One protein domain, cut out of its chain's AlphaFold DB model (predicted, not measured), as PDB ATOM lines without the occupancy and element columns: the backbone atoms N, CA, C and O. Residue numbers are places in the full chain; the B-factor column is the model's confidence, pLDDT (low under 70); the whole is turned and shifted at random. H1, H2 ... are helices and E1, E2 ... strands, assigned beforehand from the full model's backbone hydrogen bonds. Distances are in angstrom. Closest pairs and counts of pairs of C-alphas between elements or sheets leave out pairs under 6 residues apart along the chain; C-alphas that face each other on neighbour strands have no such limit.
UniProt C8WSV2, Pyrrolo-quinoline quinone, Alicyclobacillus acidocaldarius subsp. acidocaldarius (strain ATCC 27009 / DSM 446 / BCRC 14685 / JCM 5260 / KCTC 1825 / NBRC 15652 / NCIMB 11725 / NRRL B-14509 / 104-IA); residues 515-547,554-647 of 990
ATOM      1  N   ILE A 515     -35.266 -43.697   4.019       74.25
ATOM      2  CA  ILE A 515     -34.520 -44.936   3.777       74.25
ATOM      3  C   ILE A 515     -34.557 -45.258   2.283       74.25
ATOM      4  O   ILE A 515     -35.627 -45.489   1.711       74.25
ATOM      5  N   TYR A 516     -33.389 -45.325   1.643       75.06
ATOM      6  CA  TYR A 516     -33.246 -45.700   0.235       75.06
ATOM      7  C   TYR A 516     -32.506 -47.032   0.072       75.06
ATOM      8  O   TYR A 516     -31.450 -47.261   0.653       75.06
ATOM      9  N   LYS A 517     -33.024 -47.898  -0.800       78.81
ATOM     10  CA  LYS A 517     -32.427 -49.187  -1.159       78.81
ATOM     11  C   LYS A 517     -31.892 -49.174  -2.583       78.81
ATOM     12  O   LYS A 517     -32.555 -48.696  -3.504       78.81
ATOM     13  N   THR A 518     -30.709 -49.736  -2.785       73.62
ATOM     14  CA  THR A 518     -30.091 -49.829  -4.112       73.62
ATOM     15  C   THR A 518     -30.731 -50.950  -4.941       73.62
ATOM     16  O   THR A 518     -31.167 -51.976  -4.406       73.62
ATOM     17  N   SER A 519     -30.758 -50.791  -6.268       70.38
ATOM     18  CA  SER A 519     -31.032 -51.897  -7.197       70.38
ATOM     19  C   SER A 519     -30.031 -53.061  -7.006       70.38
ATOM     20  O   SER A 519     -28.965 -52.836  -6.427       70.38
ATOM     21  N   PRO A 520     -30.329 -54.290  -7.482       66.88
ATOM     22  CA  PRO A 520     -29.425 -55.444  -7.371       66.88
ATOM     23  C   PRO A 520     -28.026 -55.191  -7.958       66.88
ATOM     24  O   PRO A 520     -27.869 -54.298  -8.795       66.88
ATOM     25  N   ASP A 521     -27.053 -56.020  -7.549       62.34
ATOM     26  CA  ASP A 521     -25.650 -56.001  -7.988       62.34
ATOM     27  C   ASP A 521     -25.480 -55.638  -9.465       62.34
ATOM     28  O   ASP A 521     -26.019 -56.270 -10.378       62.34
ATOM     29  N   TYR A 522     -24.678 -54.605  -9.691       68.31
ATOM     30  CA  TYR A 522     -24.399 -54.087 -11.013       68.31
ATOM     31  C   TYR A 522     -23.280 -54.896 -11.691       68.31
ATOM     32  O   TYR A 522     -22.167 -55.014 -11.165       68.31
ATOM     33  N   THR A 523     -23.550 -55.393 -12.902       66.31
ATOM     34  CA  THR A 523     -22.558 -56.018 -13.792       66.31
ATOM     35  C   THR A 523     -22.430 -55.216 -15.088       66.31
ATOM     36  O   THR A 523     -23.366 -55.203 -15.886       66.31
ATOM     37  N   SER A 524     -21.277 -54.583 -15.329       71.62
ATOM     38  CA  SER A 524     -20.932 -54.037 -16.655       71.62
ATOM     39  C   SER A 524     -20.149 -55.062 -17.463       71.62
ATOM     40  O   SER A 524     -19.351 -55.808 -16.903       71.62
ATOM     41  N   ALA A 525     -20.334 -55.079 -18.781       71.56
ATOM     42  CA  ALA A 525     -19.523 -55.888 -19.690       71.56
ATOM     43  C   ALA A 525     -18.137 -55.274 -19.977       71.56
ATOM     44  O   ALA A 525     -17.252 -55.994 -20.441       71.56
ATOM     45  N   ASP A 526     -17.938 -53.979 -19.700       77.38
ATOM     46  CA  ASP A 526     -16.684 -53.261 -19.944       77.38
ATOM     47  C   ASP A 526     -16.147 -52.649 -18.634       77.38
ATOM     48  O   ASP A 526     -16.814 -51.805 -18.033       77.38
ATOM     49  N   PRO A 527     -14.931 -53.009 -18.174       68.25
ATOM     50  CA  PRO A 527     -14.282 -52.375 -17.022       68.25
ATOM     51  C   PRO A 527     -13.917 -50.894 -17.237       68.25
ATOM     52  O   PRO A 527     -13.255 -50.300 -16.386       68.25
ATOM     53  N   LYS A 528     -14.296 -50.297 -18.372       77.94
ATOM     54  CA  LYS A 528     -14.092 -48.885 -18.714       77.94
ATOM     55  C   LYS A 528     -15.386 -48.093 -18.881       77.94
ATOM     56  O   LYS A 528     -15.299 -46.928 -19.261       77.94
ATOM     57  N   ASP A 529     -16.547 -48.683 -18.605       80.81
ATOM     58  CA  ASP A 529     -17.819 -47.970 -18.716       80.81
ATOM     59  C   ASP A 529     -18.882 -48.543 -17.772       80.81
ATOM     60  O   ASP A 529     -19.059 -49.761 -17.664       80.81
ATOM     61  N   PHE A 530     -19.628 -47.663 -17.111       83.31
ATOM     62  CA  PHE A 530     -20.898 -48.006 -16.498       83.31
ATOM     63  C   PHE A 530     -21.987 -48.013 -17.584       83.31
ATOM     64  O   PHE A 530     -22.618 -47.003 -17.873       83.31
ATOM     65  N   SER A 531     -22.268 -49.182 -18.158       82.56
ATOM     66  CA  SER A 531     -23.274 -49.413 -19.201       82.56
ATOM     67  C   SER A 531     -24.746 -49.161 -18.818       82.56
ATOM     68  O   SER A 531     -25.610 -49.265 -19.686       82.56
ATOM     69  N   GLN A 532     -25.076 -48.893 -17.547       85.25
ATOM     70  CA  GLN A 532     -26.449 -48.602 -17.098       85.25
ATOM     71  C   GLN A 532     -26.436 -47.754 -15.810       85.25
ATOM     72  O   GLN A 532     -25.465 -47.824 -15.053       85.25
ATOM     73  N   PRO A 533     -27.454 -46.914 -15.561       88.25
ATOM     74  CA  PRO A 533     -27.522 -46.115 -14.341       88.25
ATOM     75  C   PRO A 533     -27.784 -46.989 -13.103       88.25
ATOM     76  O   PRO A 533     -28.247 -48.124 -13.222       88.25
ATOM     77  N   ILE A 534     -27.519 -46.446 -11.912       86.31
ATOM     78  CA  ILE A 534     -27.872 -47.079 -10.628       86.31
ATOM     79  C   ILE A 534     -29.083 -46.349 -10.054       86.31
ATOM     80  O   ILE A 534     -29.044 -45.132  -9.893       86.31
ATOM     81  N   THR A 535     -30.149 -47.077  -9.720       85.81
ATOM     82  CA  THR A 535     -31.355 -46.491  -9.119       85.81
ATOM     83  C   THR A 535     -31.442 -46.846  -7.639       85.81
ATOM     84  O   THR A 535     -31.365 -48.013  -7.257       85.81
ATOM     85  N   LEU A 536     -31.631 -45.823  -6.814       82.56
ATOM     86  CA  LEU A 536     -31.940 -45.910  -5.393       82.56
ATOM     87  C   LEU A 536     -33.445 -45.715  -5.235       82.56
ATOM     88  O   LEU A 536     -33.990 -44.745  -5.756       82.56
ATOM     89  N   THR A 537     -34.124 -46.625  -4.549       84.94
ATOM     90  CA  THR A 537     -35.578 -46.584  -4.353       84.94
ATOM     91  C   THR A 537     -35.887 -46.360  -2.885       84.94
ATOM     92  O   THR A 537     -35.367 -47.080  -2.042       84.94
ATOM     93  N   TYR A 538     -36.739 -45.389  -2.581       81.12
ATOM     94  CA  TYR A 538     -37.235 -45.137  -1.235       81.12
ATOM     95  C   TYR A 538     -38.045 -46.340  -0.736       81.12
ATOM     96  O   TYR A 538     -38.972 -46.783  -1.422       81.12
ATOM     97  N   VAL A 539     -37.709 -46.868   0.439       81.25
ATOM     98  CA  VAL A 539     -38.323 -48.075   1.017       81.25
ATOM     99  C   VAL A 539     -39.022 -47.843   2.359       81.25
ATOM    100  O   VAL A 539     -39.840 -48.678   2.736       81.25
ATOM    101  N   GLY A 540     -38.787 -46.723   3.048       79.69
ATOM    102  CA  GLY A 540     -39.422 -46.431   4.340       79.69
ATOM    103  C   GLY A 540     -38.794 -45.243   5.071       79.69
ATOM    104  O   GLY A 540     -37.882 -44.627   4.533       79.69
ATOM    105  N   GLY A 541     -39.306 -44.929   6.266       74.44
ATOM    106  CA  GLY A 541     -38.861 -43.817   7.121       74.44
ATOM    107  C   GLY A 541     -39.981 -42.818   7.429       74.44
ATOM    108  O   GLY A 541     -40.865 -42.603   6.586       74.44
ATOM    109  N   ASP A 542     -39.952 -42.234   8.630       55.81
ATOM    110  CA  ASP A 542     -40.825 -41.125   9.018       55.81
ATOM    111  C   ASP A 542     -40.306 -39.846   8.357       55.81
ATOM    112  O   ASP A 542     -39.190 -39.398   8.605       55.81
ATOM    113  N   LEU A 543     -41.113 -39.267   7.469       55.34
ATOM    114  CA  LEU A 543     -40.879 -37.926   6.948       55.34
ATOM    115  C   LEU A 543     -41.887 -36.990   7.613       55.34
ATOM    116  O   LEU A 543     -43.071 -37.341   7.683       55.34
ATOM    117  N   PRO A 544     -41.483 -35.792   8.064       43.16
ATOM    118  CA  PRO A 544     -42.437 -34.831   8.581       43.16
ATOM    119  C   PRO A 544     -43.459 -34.514   7.488       43.16
ATOM    120  O   PRO A 544     -43.108 -34.208   6.347       43.16
ATOM    121  N   THR A 545     -44.747 -34.607   7.825       46.44
ATOM    122  CA  THR A 545     -45.838 -34.153   6.959       46.44
ATOM    123  C   THR A 545     -45.638 -32.675   6.657       46.44
ATOM    124  O   THR A 545     -45.955 -31.817   7.478       46.44
ATOM    125  N   ILE A 546     -45.100 -32.375   5.475       46.97
ATOM    126  CA  ILE A 546     -44.960 -31.007   4.992       46.97
ATOM    127  C   ILE A 546     -46.375 -30.442   4.844       46.97
ATOM    128  O   ILE A 546     -47.178 -30.928   4.043       46.97
ATOM    129  N   LEU A 547     -46.695 -29.422   5.642       39.78
ATOM    130  CA  LEU A 547     -47.884 -28.601   5.441       39.78
ATOM    131  C   LEU A 547     -47.829 -28.061   4.011       39.78
ATOM    132  O   LEU A 547     -46.895 -27.348   3.652       39.78
ATOM    133  N   PHE A 554     -37.628 -25.959  -1.071       57.94
ATOM    134  CA  PHE A 554     -36.737 -26.949  -0.452       57.94
ATOM    135  C   PHE A 554     -36.111 -27.804  -1.559       57.94
ATOM    136  O   PHE A 554     -36.638 -28.856  -1.916       57.94
ATOM    137  N   ASP A 555     -35.027 -27.297  -2.150       60.50
ATOM    138  CA  ASP A 555     -34.204 -28.033  -3.115       60.50
ATOM    139  C   ASP A 555     -33.084 -28.767  -2.357       60.50
ATOM    140  O   ASP A 555     -31.915 -28.380  -2.414       60.50
ATOM    141  N   ASP A 556     -33.434 -29.822  -1.615       70.88
ATOM    142  CA  ASP A 556     -32.429 -30.614  -0.899       70.88
ATOM    143  C   ASP A 556     -31.621 -31.449  -1.901       70.88
ATOM    144  O   ASP A 556     -32.151 -32.297  -2.643       70.88
ATOM    145  N   THR A 557     -30.306 -31.223  -1.910       77.94
ATOM    146  CA  THR A 557     -29.373 -31.916  -2.803       77.94
ATOM    147  C   THR A 557     -28.483 -32.878  -2.027       77.94
ATOM    148  O   THR A 557     -27.849 -32.528  -1.032       77.94
ATOM    149  N   LEU A 558     -28.380 -34.110  -2.521       81.38
ATOM    150  CA  LEU A 558     -27.452 -35.110  -2.008       81.38
ATOM    151  C   LEU A 558     -26.161 -35.079  -2.820       81.38
ATOM    152  O   LEU A 558     -26.177 -35.249  -4.038       81.38
ATOM    153  N   THR A 559     -25.026 -34.936  -2.148       86.56
ATOM    154  CA  THR A 559     -23.700 -35.081  -2.751       86.56
ATOM    155  C   THR A 559     -23.335 -36.558  -2.876       86.56
ATOM    156  O   THR A 559     -23.343 -37.291  -1.890       86.56
ATOM    157  N   VAL A 560     -22.957 -36.995  -4.077       88.44
ATOM    158  CA  VAL A 560     -22.530 -38.368  -4.374       88.44
ATOM    159  C   VAL A 560     -21.015 -38.410  -4.546       88.44
ATOM    160  O   VAL A 560     -20.446 -37.679  -5.354       88.44
ATOM    161  N   GLN A 561     -20.350 -39.295  -3.813       90.12
ATOM    162  CA  GLN A 561     -18.911 -39.541  -3.852       90.12
ATOM    163  C   GLN A 561     -18.629 -41.020  -4.128       90.12
ATOM    164  O   GLN A 561     -19.463 -41.873  -3.842       90.12
ATOM    165  N   ALA A 562     -17.447 -41.348  -4.650       88.81
ATOM    166  CA  ALA A 562     -17.021 -42.734  -4.807       88.81
ATOM    167  C   ALA A 562     -15.544 -42.966  -4.468       88.81
ATOM    168  O   ALA A 562     -14.723 -42.049  -4.538       88.81
ATOM    169  N   SER A 563     -15.215 -44.212  -4.131       87.06
ATOM    170  CA  SER A 563     -13.852 -44.722  -3.968       87.06
ATOM    171  C   SER A 563     -13.703 -46.100  -4.617       87.06
ATOM    172  O   SER A 563     -14.673 -46.846  -4.703       87.06
ATOM    173  N   ALA A 564     -12.503 -46.459  -5.082       85.00
ATOM    174  CA  ALA A 564     -12.236 -47.733  -5.754       85.00
ATOM    175  C   ALA A 564     -11.296 -48.635  -4.928       85.00
ATOM    176  O   ALA A 564     -10.313 -48.165  -4.358       85.00
ATOM    177  N   ASN A 565     -11.583 -49.939  -4.898       81.44
ATOM    178  CA  ASN A 565     -10.794 -51.029  -4.309       81.44
ATOM    179  C   ASN A 565     -10.357 -50.800  -2.850       81.44
ATOM    180  O   ASN A 565      -9.233 -51.129  -2.474       81.44
ATOM    181  N   GLY A 566     -11.238 -50.222  -2.024       71.31
ATOM    182  CA  GLY A 566     -10.934 -49.916  -0.621       71.31
ATOM    183  C   GLY A 566      -9.950 -48.753  -0.438       71.31
ATOM    184  O   GLY A 566      -9.294 -48.651   0.601       71.31
ATOM    185  N   GLY A 567      -9.810 -47.887  -1.447       67.00
ATOM    186  CA  GLY A 567      -9.016 -46.669  -1.360       67.00
ATOM    187  C   GLY A 567      -9.501 -45.730  -0.247       67.00
ATOM    188  O   GLY A 567     -10.685 -45.646   0.057       67.00
ATOM    189  N   LYS A 568      -8.572 -44.983   0.364       71.31
ATOM    190  CA  LYS A 568      -8.896 -43.947   1.371       71.31
ATOM    191  C   LYS A 568      -9.374 -42.624   0.757       71.31
ATOM    192  O   LYS A 568      -9.812 -41.739   1.486       71.31
ATOM    193  N   ASN A 569      -9.262 -42.479  -0.562       81.75
ATOM    194  CA  ASN A 569      -9.572 -41.241  -1.268       81.75
ATOM    195  C   ASN A 569     -10.990 -41.309  -1.839       81.75
ATOM    196  O   ASN A 569     -11.327 -42.266  -2.541       81.75
ATOM    197  N   TRP A 570     -11.788 -40.286  -1.544       86.06
ATOM    198  CA  TRP A 570     -13.145 -40.107  -2.051       86.06
ATOM    199  C   TRP A 570     -13.151 -39.034  -3.133       86.06
ATOM    200  O   TRP A 570     -12.598 -37.954  -2.935       86.06
ATOM    201  N   THR A 571     -13.801 -39.320  -4.257       88.56
ATOM    202  CA  THR A 571     -13.990 -38.362  -5.351       88.56
ATOM    203  C   THR A 571     -15.469 -38.032  -5.473       88.56
ATOM    204  O   THR A 571     -16.285 -38.933  -5.656       88.56
ATOM    205  N   THR A 572     -15.821 -36.750  -5.395       91.50
ATOM    206  CA  THR A 572     -17.193 -36.283  -5.635       91.50
ATOM    207  C   THR A 572     -17.560 -36.456  -7.110       91.50
ATOM    208  O   THR A 572     -16.878 -35.939  -7.992       91.50
ATOM    209  N   LEU A 573     -18.641 -37.187  -7.374       90.38
ATOM    210  CA  LEU A 573     -19.156 -37.472  -8.713       90.38
ATOM    211  C   LEU A 573     -20.172 -36.409  -9.175       90.38
ATOM    212  O   LEU A 573     -20.210 -36.058 -10.359       90.38
ATOM    213  N   GLY A 574     -20.967 -35.864  -8.251       91.62
ATOM    214  CA  GLY A 574     -21.990 -34.851  -8.526       91.62
ATOM    215  C   GLY A 574     -22.985 -34.701  -7.376       91.62
ATOM    216  O   GLY A 574     -22.774 -35.266  -6.303       91.62
ATOM    217  N   THR A 575     -24.060 -33.951  -7.611       89.12
ATOM    218  CA  THR A 575     -25.208 -33.825  -6.706       89.12
ATOM    219  C   THR A 575     -26.479 -34.348  -7.378       89.12
ATOM    220  O   THR A 575     -26.587 -34.319  -8.606       89.12
ATOM    221  N   VAL A 576     -27.426 -34.854  -6.589       86.44
ATOM    222  CA  VAL A 576     -28.749 -35.311  -7.046       86.44
ATOM    223  C   VAL A 576     -29.844 -34.695  -6.177       86.44
ATOM    224  O   VAL A 576     -29.720 -34.669  -4.955       86.44
ATOM    225  N   GLU A 577     -30.905 -34.187  -6.799       82.25
ATOM    226  CA  GLU A 577     -32.047 -33.571  -6.107       82.25
ATOM    227  C   GLU A 577     -32.981 -34.642  -5.524       82.25
ATOM    228  O   GLU A 577     -33.409 -35.573  -6.221       82.25
ATOM    229  N   THR A 578     -33.321 -34.514  -4.243       73.19
ATOM    230  CA  THR A 578     -34.253 -35.436  -3.559       73.19
ATOM    231  C   THR A 578     -35.699 -34.975  -3.632       73.19
ATOM    232  O   THR A 578     -36.612 -35.803  -3.589       73.19
ATOM    233  N   PHE A 579     -35.904 -33.679  -3.847       75.06
ATOM    234  CA  PHE A 579     -37.199 -33.068  -4.071       75.06
ATOM    235  C   PHE A 579     -37.210 -32.392  -5.432       75.06
ATOM    236  O   PHE A 579     -36.291 -31.672  -5.798       75.06
ATOM    237  N   SER A 580     -38.273 -32.634  -6.191       68.50
ATOM    238  CA  SER A 580     -38.566 -31.867  -7.394       68.50
ATOM    239  C   SER A 580     -39.987 -31.350  -7.270       68.50
ATOM    240  O   SER A 580     -40.933 -32.130  -7.160       68.50
ATOM    241  N   SER A 581     -40.155 -30.026  -7.275       69.75
ATOM    242  CA  SER A 581     -41.477 -29.381  -7.253       69.75
ATOM    243  C   SER A 581     -42.360 -29.781  -6.053       69.75
ATOM    244  O   SER A 581     -43.568 -29.962  -6.203       69.75
ATOM    245  N   GLY A 582     -41.765 -29.955  -4.867       69.06
ATOM    246  CA  GLY A 582     -42.494 -30.302  -3.638       69.06
ATOM    247  C   GLY A 582     -42.939 -31.766  -3.531       69.06
ATOM    248  O   GLY A 582     -43.685 -32.111  -2.615       69.06
ATOM    249  N   VAL A 583     -42.495 -32.643  -4.440       72.88
ATOM    250  CA  VAL A 583     -42.727 -34.091  -4.356       72.88
ATOM    251  C   VAL A 583     -41.397 -34.795  -4.116       72.88
ATOM    252  O   VAL A 583     -40.432 -34.585  -4.851       72.88
ATOM    253  N   LEU A 584     -41.356 -35.651  -3.090       75.38
ATOM    254  CA  LEU A 584     -40.208 -36.514  -2.825       75.38
ATOM    255  C   LEU A 584     -39.975 -37.447  -4.016       75.38
ATOM    256  O   LEU A 584     -40.858 -38.225  -4.404       75.38
ATOM    257  N   ASN A 585     -38.753 -37.442  -4.539       78.31
ATOM    258  CA  ASN A 585     -38.315 -38.421  -5.514       78.31
ATOM    259  C   ASN A 585     -38.189 -39.786  -4.825       78.31
ATOM    260  O   ASN A 585     -37.175 -40.117  -4.206       78.31
ATOM    261  N   LYS A 586     -39.226 -40.620  -4.979       82.44
ATOM    262  CA  LYS A 586     -39.219 -42.026  -4.530       82.44
ATOM    263  C   LYS A 586     -38.118 -42.856  -5.188       82.44
ATOM    264  O   LYS A 586     -37.807 -43.942  -4.714       82.44
ATOM    265  N   THR A 587     -37.547 -42.368  -6.281       85.38
ATOM    266  CA  THR A 587     -36.429 -42.999  -6.973       85.38
ATOM    267  C   THR A 587     -35.389 -41.956  -7.341       85.38
ATOM    268  O   THR A 587     -35.708 -41.005  -8.052       85.38
ATOM    269  N   ILE A 588     -34.148 -42.172  -6.925       85.75
ATOM    270  CA  ILE A 588     -32.994 -41.356  -7.300       85.75
ATOM    271  C   ILE A 588     -32.164 -42.179  -8.277       85.75
ATOM    272  O   ILE A 588     -31.724 -43.279  -7.952       85.75
ATOM    273  N   THR A 589     -31.965 -41.674  -9.491       88.75
ATOM    274  CA  THR A 589     -31.175 -42.370 -10.515       88.75
ATOM    275  C   THR A 589     -29.826 -41.689 -10.661       88.75
ATOM    276  O   THR A 589     -29.766 -40.520 -11.021       88.75
ATOM    277  N   LEU A 590     -28.748 -42.425 -10.396       91.12
ATOM    278  CA  LEU A 590     -27.377 -41.995 -10.633       91.12
ATOM    279  C   LEU A 590     -27.045 -42.262 -12.110       91.12
ATOM    280  O   LEU A 590     -26.941 -43.434 -12.497       91.12
ATOM    281  N   PRO A 591     -26.925 -41.224 -12.954       89.62
ATOM    282  CA  PRO A 591     -26.740 -41.422 -14.383       89.62
ATOM    283  C   PRO A 591     -25.323 -41.932 -14.692       89.62
ATOM    284  O   PRO A 591     -24.384 -41.774 -13.905       89.62
ATOM    285  N   THR A 592     -25.170 -42.602 -15.837       88.75
ATOM    286  CA  THR A 592     -23.918 -43.278 -16.217       88.75
ATOM    287  C   THR A 592     -22.756 -42.309 -16.389       88.75
ATOM    288  O   THR A 592     -21.631 -42.652 -16.054       88.75
ATOM    289  N   ASP A 593     -23.008 -41.079 -16.833       89.44
ATOM    290  CA  ASP A 593     -22.010 -40.012 -16.923       89.44
ATOM    291  C   ASP A 593     -21.461 -39.612 -15.545       89.44
ATOM    292  O   ASP A 593     -20.262 -39.369 -15.404       89.44
ATOM    293  N   MET A 594     -22.308 -39.603 -14.513       89.62
ATOM    294  CA  MET A 594     -21.889 -39.359 -13.138       89.62
ATOM    295  C   MET A 594     -21.081 -40.539 -12.583       89.62
ATOM    296  O   MET A 594     -20.026 -40.330 -11.987       89.62
ATOM    297  N   LEU A 595     -21.521 -41.776 -12.831       86.88
ATOM    298  CA  LEU A 595     -20.805 -42.988 -12.412       86.88
ATOM    299  C   LEU A 595     -19.465 -43.155 -13.145       86.88
ATOM    300  O   LEU A 595     -18.470 -43.542 -12.535       86.88
ATOM    301  N   ASN A 596     -19.391 -42.775 -14.420       88.25
ATOM    302  CA  ASN A 596     -18.173 -42.835 -15.227       88.25
ATOM    303  C   ASN A 596     -17.076 -41.882 -14.742       88.25
ATOM    304  O   ASN A 596     -15.903 -42.122 -15.021       88.25
ATOM    305  N   LYS A 597     -17.399 -40.862 -13.935       88.31
ATOM    306  CA  LYS A 597     -16.381 -40.059 -13.234       88.31
ATOM    307  C   LYS A 597     -15.620 -40.862 -12.174       88.31
ATOM    308  O   LYS A 597     -14.549 -40.435 -11.750       88.31
ATOM    309  N   ALA A 598     -16.140 -42.020 -11.756       82.00
ATOM    310  CA  ALA A 598     -15.424 -42.928 -10.867       82.00
ATOM    311  C   ALA A 598     -14.290 -43.693 -11.577       82.00
ATOM    312  O   ALA A 598     -13.383 -44.221 -10.927       82.00
ATOM    313  N   ILE A 599     -14.311 -43.728 -12.911       83.06
ATOM    314  CA  ILE A 599     -13.289 -44.381 -13.722       83.06
ATOM    315  C   ILE A 599     -12.030 -43.515 -13.707       83.06
ATOM    316  O   ILE A 599     -12.050 -42.342 -14.069       83.06
ATOM    317  N   GLY A 600     -10.915 -44.102 -13.270       78.19
ATOM    318  CA  GLY A 600      -9.650 -43.381 -13.100       78.19
ATOM    319  C   GLY A 600      -9.431 -42.785 -11.705       78.19
ATOM    320  O   GLY A 600      -8.388 -42.170 -11.481       78.19
ATOM    321  N   ILE A 601     -10.342 -43.011 -10.746       84.94
ATOM    322  CA  ILE A 601     -10.054 -42.761  -9.325       84.94
ATOM    323  C   ILE A 601      -8.814 -43.570  -8.909       84.94
ATOM    324  O   ILE A 601      -8.592 -44.695  -9.365       84.94
ATOM    325  N   THR A 602      -7.989 -43.002  -8.026       78.31
ATOM    326  CA  THR A 602      -6.820 -43.685  -7.459       78.31
ATOM    327  C   THR A 602      -7.215 -45.047  -6.880       78.31
ATOM    328  O   THR A 602      -8.037 -45.121  -5.973       78.31
ATOM    329  N   GLY A 603      -6.612 -46.120  -7.400       79.94
ATOM    330  CA  GLY A 603      -6.957 -47.501  -7.047       79.94
ATOM    331  C   GLY A 603      -7.725 -48.254  -8.137       79.94
ATOM    332  O   GLY A 603      -7.833 -49.473  -8.040       79.94
ATOM    333  N   TRP A 604      -8.194 -47.580  -9.195       83.69
ATOM    334  CA  TRP A 604      -8.835 -48.224 -10.344       83.69
ATOM    335  C   TRP A 604      -7.849 -49.084 -11.145       83.69
ATOM    336  O   TRP A 604      -6.836 -48.605 -11.659       83.69
ATOM    337  N   ASN A 605      -8.169 -50.361 -11.305       81.88
ATOM    338  CA  ASN A 605      -7.464 -51.302 -12.156       81.88
ATOM    339  C   ASN A 605      -8.104 -51.324 -13.548       81.88
ATOM    340  O   ASN A 605      -9.157 -51.920 -13.752       81.88
ATOM    341  N   ALA A 606      -7.442 -50.715 -14.532       78.25
ATOM    342  CA  ALA A 606      -7.938 -50.657 -15.911       78.25
ATOM    343  C   ALA A 606      -8.068 -52.035 -16.599       78.25
ATOM    344  O   ALA A 606      -8.711 -52.131 -17.642       78.25
ATOM    345  N   ASN A 607      -7.449 -53.079 -16.036       79.69
ATOM    346  CA  ASN A 607      -7.358 -54.416 -16.628       79.69
ATOM    347  C   ASN A 607      -7.890 -55.528 -15.702       79.69
ATOM    348  O   ASN A 607      -7.669 -56.704 -15.984       79.69
ATOM    349  N   GLY A 608      -8.548 -55.193 -14.589       76.62
ATOM    350  CA  GLY A 608      -9.014 -56.168 -13.600       76.62
ATOM    351  C   GLY A 608     -10.314 -55.747 -12.916       76.62
ATOM    352  O   GLY A 608     -10.792 -54.638 -13.150       76.62
ATOM    353  N   PRO A 609     -10.908 -56.626 -12.092       76.31
ATOM    354  CA  PRO A 609     -12.123 -56.297 -11.361       76.31
ATOM    355  C   PRO A 609     -11.866 -55.120 -10.414       76.31
ATOM    356  O   PRO A 609     -10.831 -55.063  -9.750       76.31
ATOM    357  N   ASN A 610     -12.823 -54.197 -10.363       77.25
ATOM    358  CA  ASN A 610     -12.827 -53.064  -9.448       77.25
ATOM    359  C   ASN A 610     -14.049 -53.151  -8.553       77.25
ATOM    360  O   ASN A 610     -15.147 -53.305  -9.072       77.25
ATOM    361  N   THR A 611     -13.862 -52.995  -7.248       78.19
ATOM    362  CA  THR A 611     -14.935 -52.720  -6.296       78.19
ATOM    363  C   THR A 611     -15.046 -51.214  -6.138       78.19
ATOM    364  O   THR A 611     -14.111 -50.577  -5.664       78.19
ATOM    365  N   VAL A 612     -16.170 -50.627  -6.529       77.69
ATOM    366  CA  VAL A 612     -16.458 -49.212  -6.256       77.69
ATOM    367  C   VAL A 612     -17.301 -49.141  -4.991       77.69
ATOM    368  O   VAL A 612     -18.162 -49.982  -4.805       77.69
ATOM    369  N   ILE A 613     -17.036 -48.181  -4.114       81.00
ATOM    370  CA  ILE A 613     -17.878 -47.842  -2.967       81.00
ATOM    371  C   ILE A 613     -18.441 -46.460  -3.260       81.00
ATOM    372  O   ILE A 613     -17.670 -45.537  -3.515       81.00
ATOM    373  N   ILE A 614     -19.762 -46.321  -3.240       80.94
ATOM    374  CA  ILE A 614     -20.449 -45.036  -3.385       80.94
ATOM    375  C   ILE A 614     -20.785 -44.534  -1.978       80.94
ATOM    376  O   ILE A 614     -21.080 -45.323  -1.090       80.94
ATOM    377  N   LYS A 615     -20.681 -43.229  -1.751       82.38
ATOM    378  CA  LYS A 615     -21.095 -42.551  -0.524       82.38
ATOM    379  C   LYS A 615     -22.003 -41.405  -0.916       82.38
ATOM    380  O   LYS A 615     -21.682 -40.657  -1.833       82.38
ATOM    381  N   ILE A 616     -23.122 -41.271  -0.223       77.62
ATOM    382  CA  ILE A 616     -24.099 -40.216  -0.467       77.62
ATOM    383  C   ILE A 616     -24.238 -39.431   0.830       77.62
ATOM    384  O   ILE A 616     -24.394 -40.027   1.892       77.62
ATOM    385  N   THR A 617     -24.102 -38.113   0.762       78.19
ATOM    386  CA  THR A 617     -24.170 -37.218   1.924       78.19
ATOM    387  C   THR A 617     -25.094 -36.055   1.624       78.19
ATOM    388  O   THR A 617     -24.941 -35.430   0.574       78.19
ATOM    389  N   ALA A 618     -26.002 -35.740   2.546       73.69
ATOM    390  CA  ALA A 618     -26.759 -34.492   2.506       73.69
ATOM    391  C   ALA A 618     -25.819 -33.282   2.579       73.69
ATOM    392  O   ALA A 618     -24.686 -33.383   3.073       73.69
ATOM    393  N   THR A 619     -26.265 -32.156   2.032       66.38
ATOM    394  CA  THR A 619     -25.468 -30.933   2.044       66.38
ATOM    395  C   THR A 619     -25.467 -30.362   3.470       66.38
ATOM    396  O   THR A 619     -26.492 -30.409   4.147       66.38
ATOM    397  N   PRO A 620     -24.325 -29.865   3.992       44.62
ATOM    398  CA  PRO A 620     -24.293 -29.256   5.319       44.62
ATOM    399  C   PRO A 620     -25.261 -28.064   5.385       44.62
ATOM    400  O   PRO A 620     -25.027 -27.059   4.717       44.62
ATOM    401  N   GLY A 621     -26.338 -28.198   6.164       54.62
ATOM    402  CA  GLY A 621     -27.434 -27.224   6.250       54.62
ATOM    403  C   GLY A 621     -28.833 -27.844   6.150       54.62
ATOM    404  O   GLY A 621     -29.795 -27.205   6.565       54.62
ATOM    405  N   ASP A 622     -28.944 -29.087   5.672       55.44
ATOM    406  CA  ASP A 622     -30.237 -29.758   5.506       55.44
ATOM    407  C   ASP A 622     -30.702 -30.425   6.818       55.44
ATOM    408  O   ASP A 622     -29.945 -31.133   7.486       55.44
ATOM    409  N   LEU A 623     -31.974 -30.208   7.177       44.81
ATOM    410  CA  LEU A 623     -32.637 -30.675   8.412       44.81
ATOM    411  C   LEU A 623     -32.989 -32.179   8.417       44.81
ATOM    412  O   LEU A 623     -33.540 -32.678   9.400       44.81
ATOM    413  N   PHE A 624     -32.718 -32.906   7.328       58.47
ATOM    414  CA  PHE A 624     -33.199 -34.275   7.132       58.47
ATOM    415  C   PHE A 624     -32.069 -35.309   7.184       58.47
ATOM    416  O   PHE A 624     -31.075 -35.219   6.461       58.47
ATOM    417  N   GLY A 625     -32.251 -36.335   8.021       55.56
ATOM    418  CA  GLY A 625     -31.464 -37.561   7.943       55.56
ATOM    419  C   GLY A 625     -31.788 -38.333   6.659       55.56
ATOM    420  O   GLY A 625     -32.894 -38.241   6.127       55.56
ATOM    421  N   TYR A 626     -30.834 -39.110   6.153       58.72
ATOM    422  CA  TYR A 626     -31.078 -40.116   5.117       58.72
ATOM    423  C   TYR A 626     -30.278 -41.365   5.467       58.72
ATOM    424  O   TYR A 626     -29.085 -41.265   5.766       58.72
ATOM    425  N   GLU A 627     -30.914 -42.531   5.394       59.50
ATOM    426  CA  GLU A 627     -30.260 -43.821   5.596       59.50
ATOM    427  C   GLU A 627     -30.308 -44.646   4.303       59.50
ATOM    428  O   GLU A 627     -31.252 -44.577   3.513       59.50
ATOM    429  N   PHE A 628     -29.254 -45.417   4.043       61.12
ATOM    430  CA  PHE A 628     -29.143 -46.219   2.830       61.12
ATOM    431  C   PHE A 628     -28.861 -47.675   3.186       61.12
ATOM    432  O   PHE A 628     -27.822 -47.984   3.768       61.12
ATOM    433  N   GLU A 629     -29.743 -48.582   2.772       54.88
ATOM    434  CA  GLU A 629     -29.549 -50.021   2.961       54.88
ATOM    435  C   GLU A 629     -28.752 -50.624   1.791       54.88
ATOM    436  O   GLU A 629     -29.185 -50.567   0.632       54.88
ATOM    437  N   SER A 630     -27.608 -51.251   2.092       53.34
ATOM    438  CA  SER A 630     -26.893 -52.113   1.140       53.34
ATOM    439  C   SER A 630     -27.450 -53.547   1.169       53.34
ATOM    440  O   SER A 630     -28.059 -53.975   2.149       53.34
ATOM    441  N   GLN A 631     -27.264 -54.312   0.087       48.62
ATOM    442  CA  GLN A 631     -27.729 -55.709   0.008       48.62
ATOM    443  C   GLN A 631     -26.705 -56.748   0.520       48.62
ATOM    444  O   GLN A 631     -27.068 -57.916   0.663       48.62
ATOM    445  N   ASP A 632     -25.467 -56.346   0.836       45.66
ATOM    446  CA  ASP A 632     -24.372 -57.243   1.249       45.66
ATOM    447  C   ASP A 632     -24.179 -57.243   2.791       45.66
ATOM    448  O   ASP A 632     -23.545 -56.357   3.353       45.66
ATOM    449  N   GLU A 633     -24.765 -58.252   3.451       43.19
ATOM    450  CA  GLU A 633     -24.565 -58.808   4.816       43.19
ATOM    451  C   GLU A 633     -24.014 -57.973   6.016       43.19
ATOM    452  O   GLU A 633     -22.840 -57.631   6.122       43.19
ATOM    453  N   LYS A 634     -24.881 -57.887   7.042       43.38
ATOM    454  CA  LYS A 634     -24.739 -58.168   8.498       43.38
ATOM    455  C   LYS A 634     -23.660 -57.541   9.402       43.38
ATOM    456  O   LYS A 634     -23.913 -57.559  10.602       43.38
ATOM    457  N   ASP A 635     -22.556 -56.968   8.926       41.16
ATOM    458  CA  ASP A 635     -21.436 -56.589   9.827       41.16
ATOM    459  C   ASP A 635     -20.803 -55.195   9.584       41.16
ATOM    460  O   ASP A 635     -19.617 -54.994   9.855       41.16
ATOM    461  N   ILE A 636     -21.553 -54.189   9.112       38.31
ATOM    462  CA  ILE A 636     -21.011 -52.825   8.915       38.31
ATOM    463  C   ILE A 636     -21.912 -51.766   9.577       38.31
ATOM    464  O   ILE A 636     -23.103 -51.731   9.279       38.31
ATOM    465  N   PRO A 637     -21.383 -50.887  10.454       37.19
ATOM    466  CA  PRO A 637     -22.159 -49.797  11.039       37.19
ATOM    467  C   PRO A 637     -22.182 -48.525  10.160       37.19
ATOM    468  O   PRO A 637     -21.162 -48.153   9.579       37.19
ATOM    469  N   SER A 638     -23.309 -47.799  10.248       42.03
ATOM    470  CA  SER A 638     -23.525 -46.354   9.985       42.03
ATOM    471  C   SER A 638     -24.063 -45.920   8.591       42.03
ATOM    472  O   SER A 638     -23.994 -46.710   7.655       42.03
ATOM    473  N   PRO A 639     -24.612 -44.678   8.450       42.56
ATOM    474  CA  PRO A 639     -25.603 -44.226   7.436       42.56
ATOM    475  C   PRO A 639     -25.085 -44.082   5.987       42.56
ATOM    476  O   PRO A 639     -25.338 -43.097   5.294       42.56
ATOM    477  N   TYR A 640     -24.306 -45.046   5.509       50.56
ATOM    478  CA  TYR A 640     -23.611 -44.992   4.229       50.56
ATOM    479  C   TYR A 640     -24.072 -46.121   3.306       50.56
ATOM    480  O   TYR A 640     -23.890 -47.299   3.599       50.56
ATOM    481  N   GLY A 641     -24.610 -45.766   2.139       49.47
ATOM    482  CA  GLY A 641     -25.041 -46.745   1.140       49.47
ATOM    483  C   GLY A 641     -23.879 -47.275   0.313       49.47
ATOM    484  O   GLY A 641     -23.482 -46.629  -0.649       49.47
ATOM    485  N   GLN A 642     -23.352 -48.457   0.638       54.56
ATOM    486  CA  GLN A 642     -22.321 -49.119  -0.170       54.56
ATOM    487  C   GLN A 642     -22.943 -49.936  -1.320       54.56
ATOM    488  O   GLN A 642     -23.788 -50.795  -1.090       54.56
ATOM    489  N   VAL A 643     -22.483 -49.717  -2.559       54.81
ATOM    490  CA  VAL A 643     -22.848 -50.530  -3.738       54.81
ATOM    491  C   VAL A 643     -21.607 -51.215  -4.289       54.81
ATOM    492  O   VAL A 643     -20.772 -50.542  -4.881       54.81
ATOM    493  N   THR A 644     -21.493 -52.537  -4.152       55.31
ATOM    494  CA  THR A 644     -20.380 -53.301  -4.733       55.31
ATOM    495  C   THR A 644     -20.626 -53.550  -6.220       55.31
ATOM    496  O   THR A 644     -21.476 -54.344  -6.610       55.31
ATOM    497  N   VAL A 645     -19.832 -52.918  -7.079       56.53
ATOM    498  CA  VAL A 645     -19.821 -53.225  -8.517       56.53
ATOM    499  C   VAL A 645     -18.798 -54.316  -8.818       56.53
ATOM    500  O   VAL A 645     -17.663 -54.224  -8.360       56.53
ATOM    501  N   LYS A 646     -19.175 -55.349  -9.585       56.03
ATOM    502  CA  LYS A 646     -18.254 -56.402 -10.049       56.03
ATOM    503  C   LYS A 646     -18.163 -56.384 -11.572       56.03
ATOM    504  O   LYS A 646     -19.137 -56.651 -12.271       56.03
ATOM    505  N   PHE A 647     -16.963 -56.121 -12.086       60.19
ATOM    506  CA  PHE A 647     -16.663 -56.264 -13.509       60.19
ATOM    507  C   PHE A 647     -16.204 -57.706 -13.799       60.19
ATOM    508  O   PHE A 647     -15.364 -58.230 -13.058       60.19
TER     509      PHE A 647
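This is residues 515 to 547 and 554 to 647 of the 990 residues of the protein "Pyrrolo-quinoline quinone" of Alicyclobacillus acidocaldarius subsp. acidocaldarius (strain ATCC 27009 / DSM 446 / BCRC 14685 / JCM 5260 / KCTC 1825 / NBRC 15652 / NCIMB 11725 / NRRL B-14509 / 104-IA) (UniProt C8WSV2). Little regular structure: two twisted sheets, E5-E2-E1-E7 (mixed) and E4-E3-E6 (antiparallel), lie partly face to face as a loose sandwich, with short H1 near E4. The printed part has 127 residues, under half in named elements, mostly strand: E1 E2 E3 E4 E5 H1 E6 E7. It is compact, radius of gyration of the C-alphas 15.0 A, spanning 53 by 31 by 25 A.

E2, residues 534 to 540, is antiparallel to E1, residues 515 to 518 (N 517 to O 537, 2.8 A), and E5, residues 587 to 590 (N 588 to O 536, 2.8 A). E7, residues 626 to 629, is parallel to E1 (N 516 to O 627, 2.9 A). E3, residues 557 to 564, is antiparallel to E4, residues 571 to 577 (N 560 to O 574, 2.8 A), and E6, residues 612 to 618 (N 561 to O 615, 2.7 A). H1, residues 592 to 596, is on this sheet, height 9.2 A; its O i to N i+4 pair is within hydrogen-bond range.

E3 measures 23.5 A. E1 begins at C-alpha 515 (-34.520, -44.936, 3.777); E7 ends at C-alpha 629 (-29.549, -50.021, 2.961).

Across the cut, C-alphas 547 and 554 are 12.7 A apart. Links E1 to E2 and H1 to E6 are long. Residues 619 to 647 are among those with pLDDT under 70.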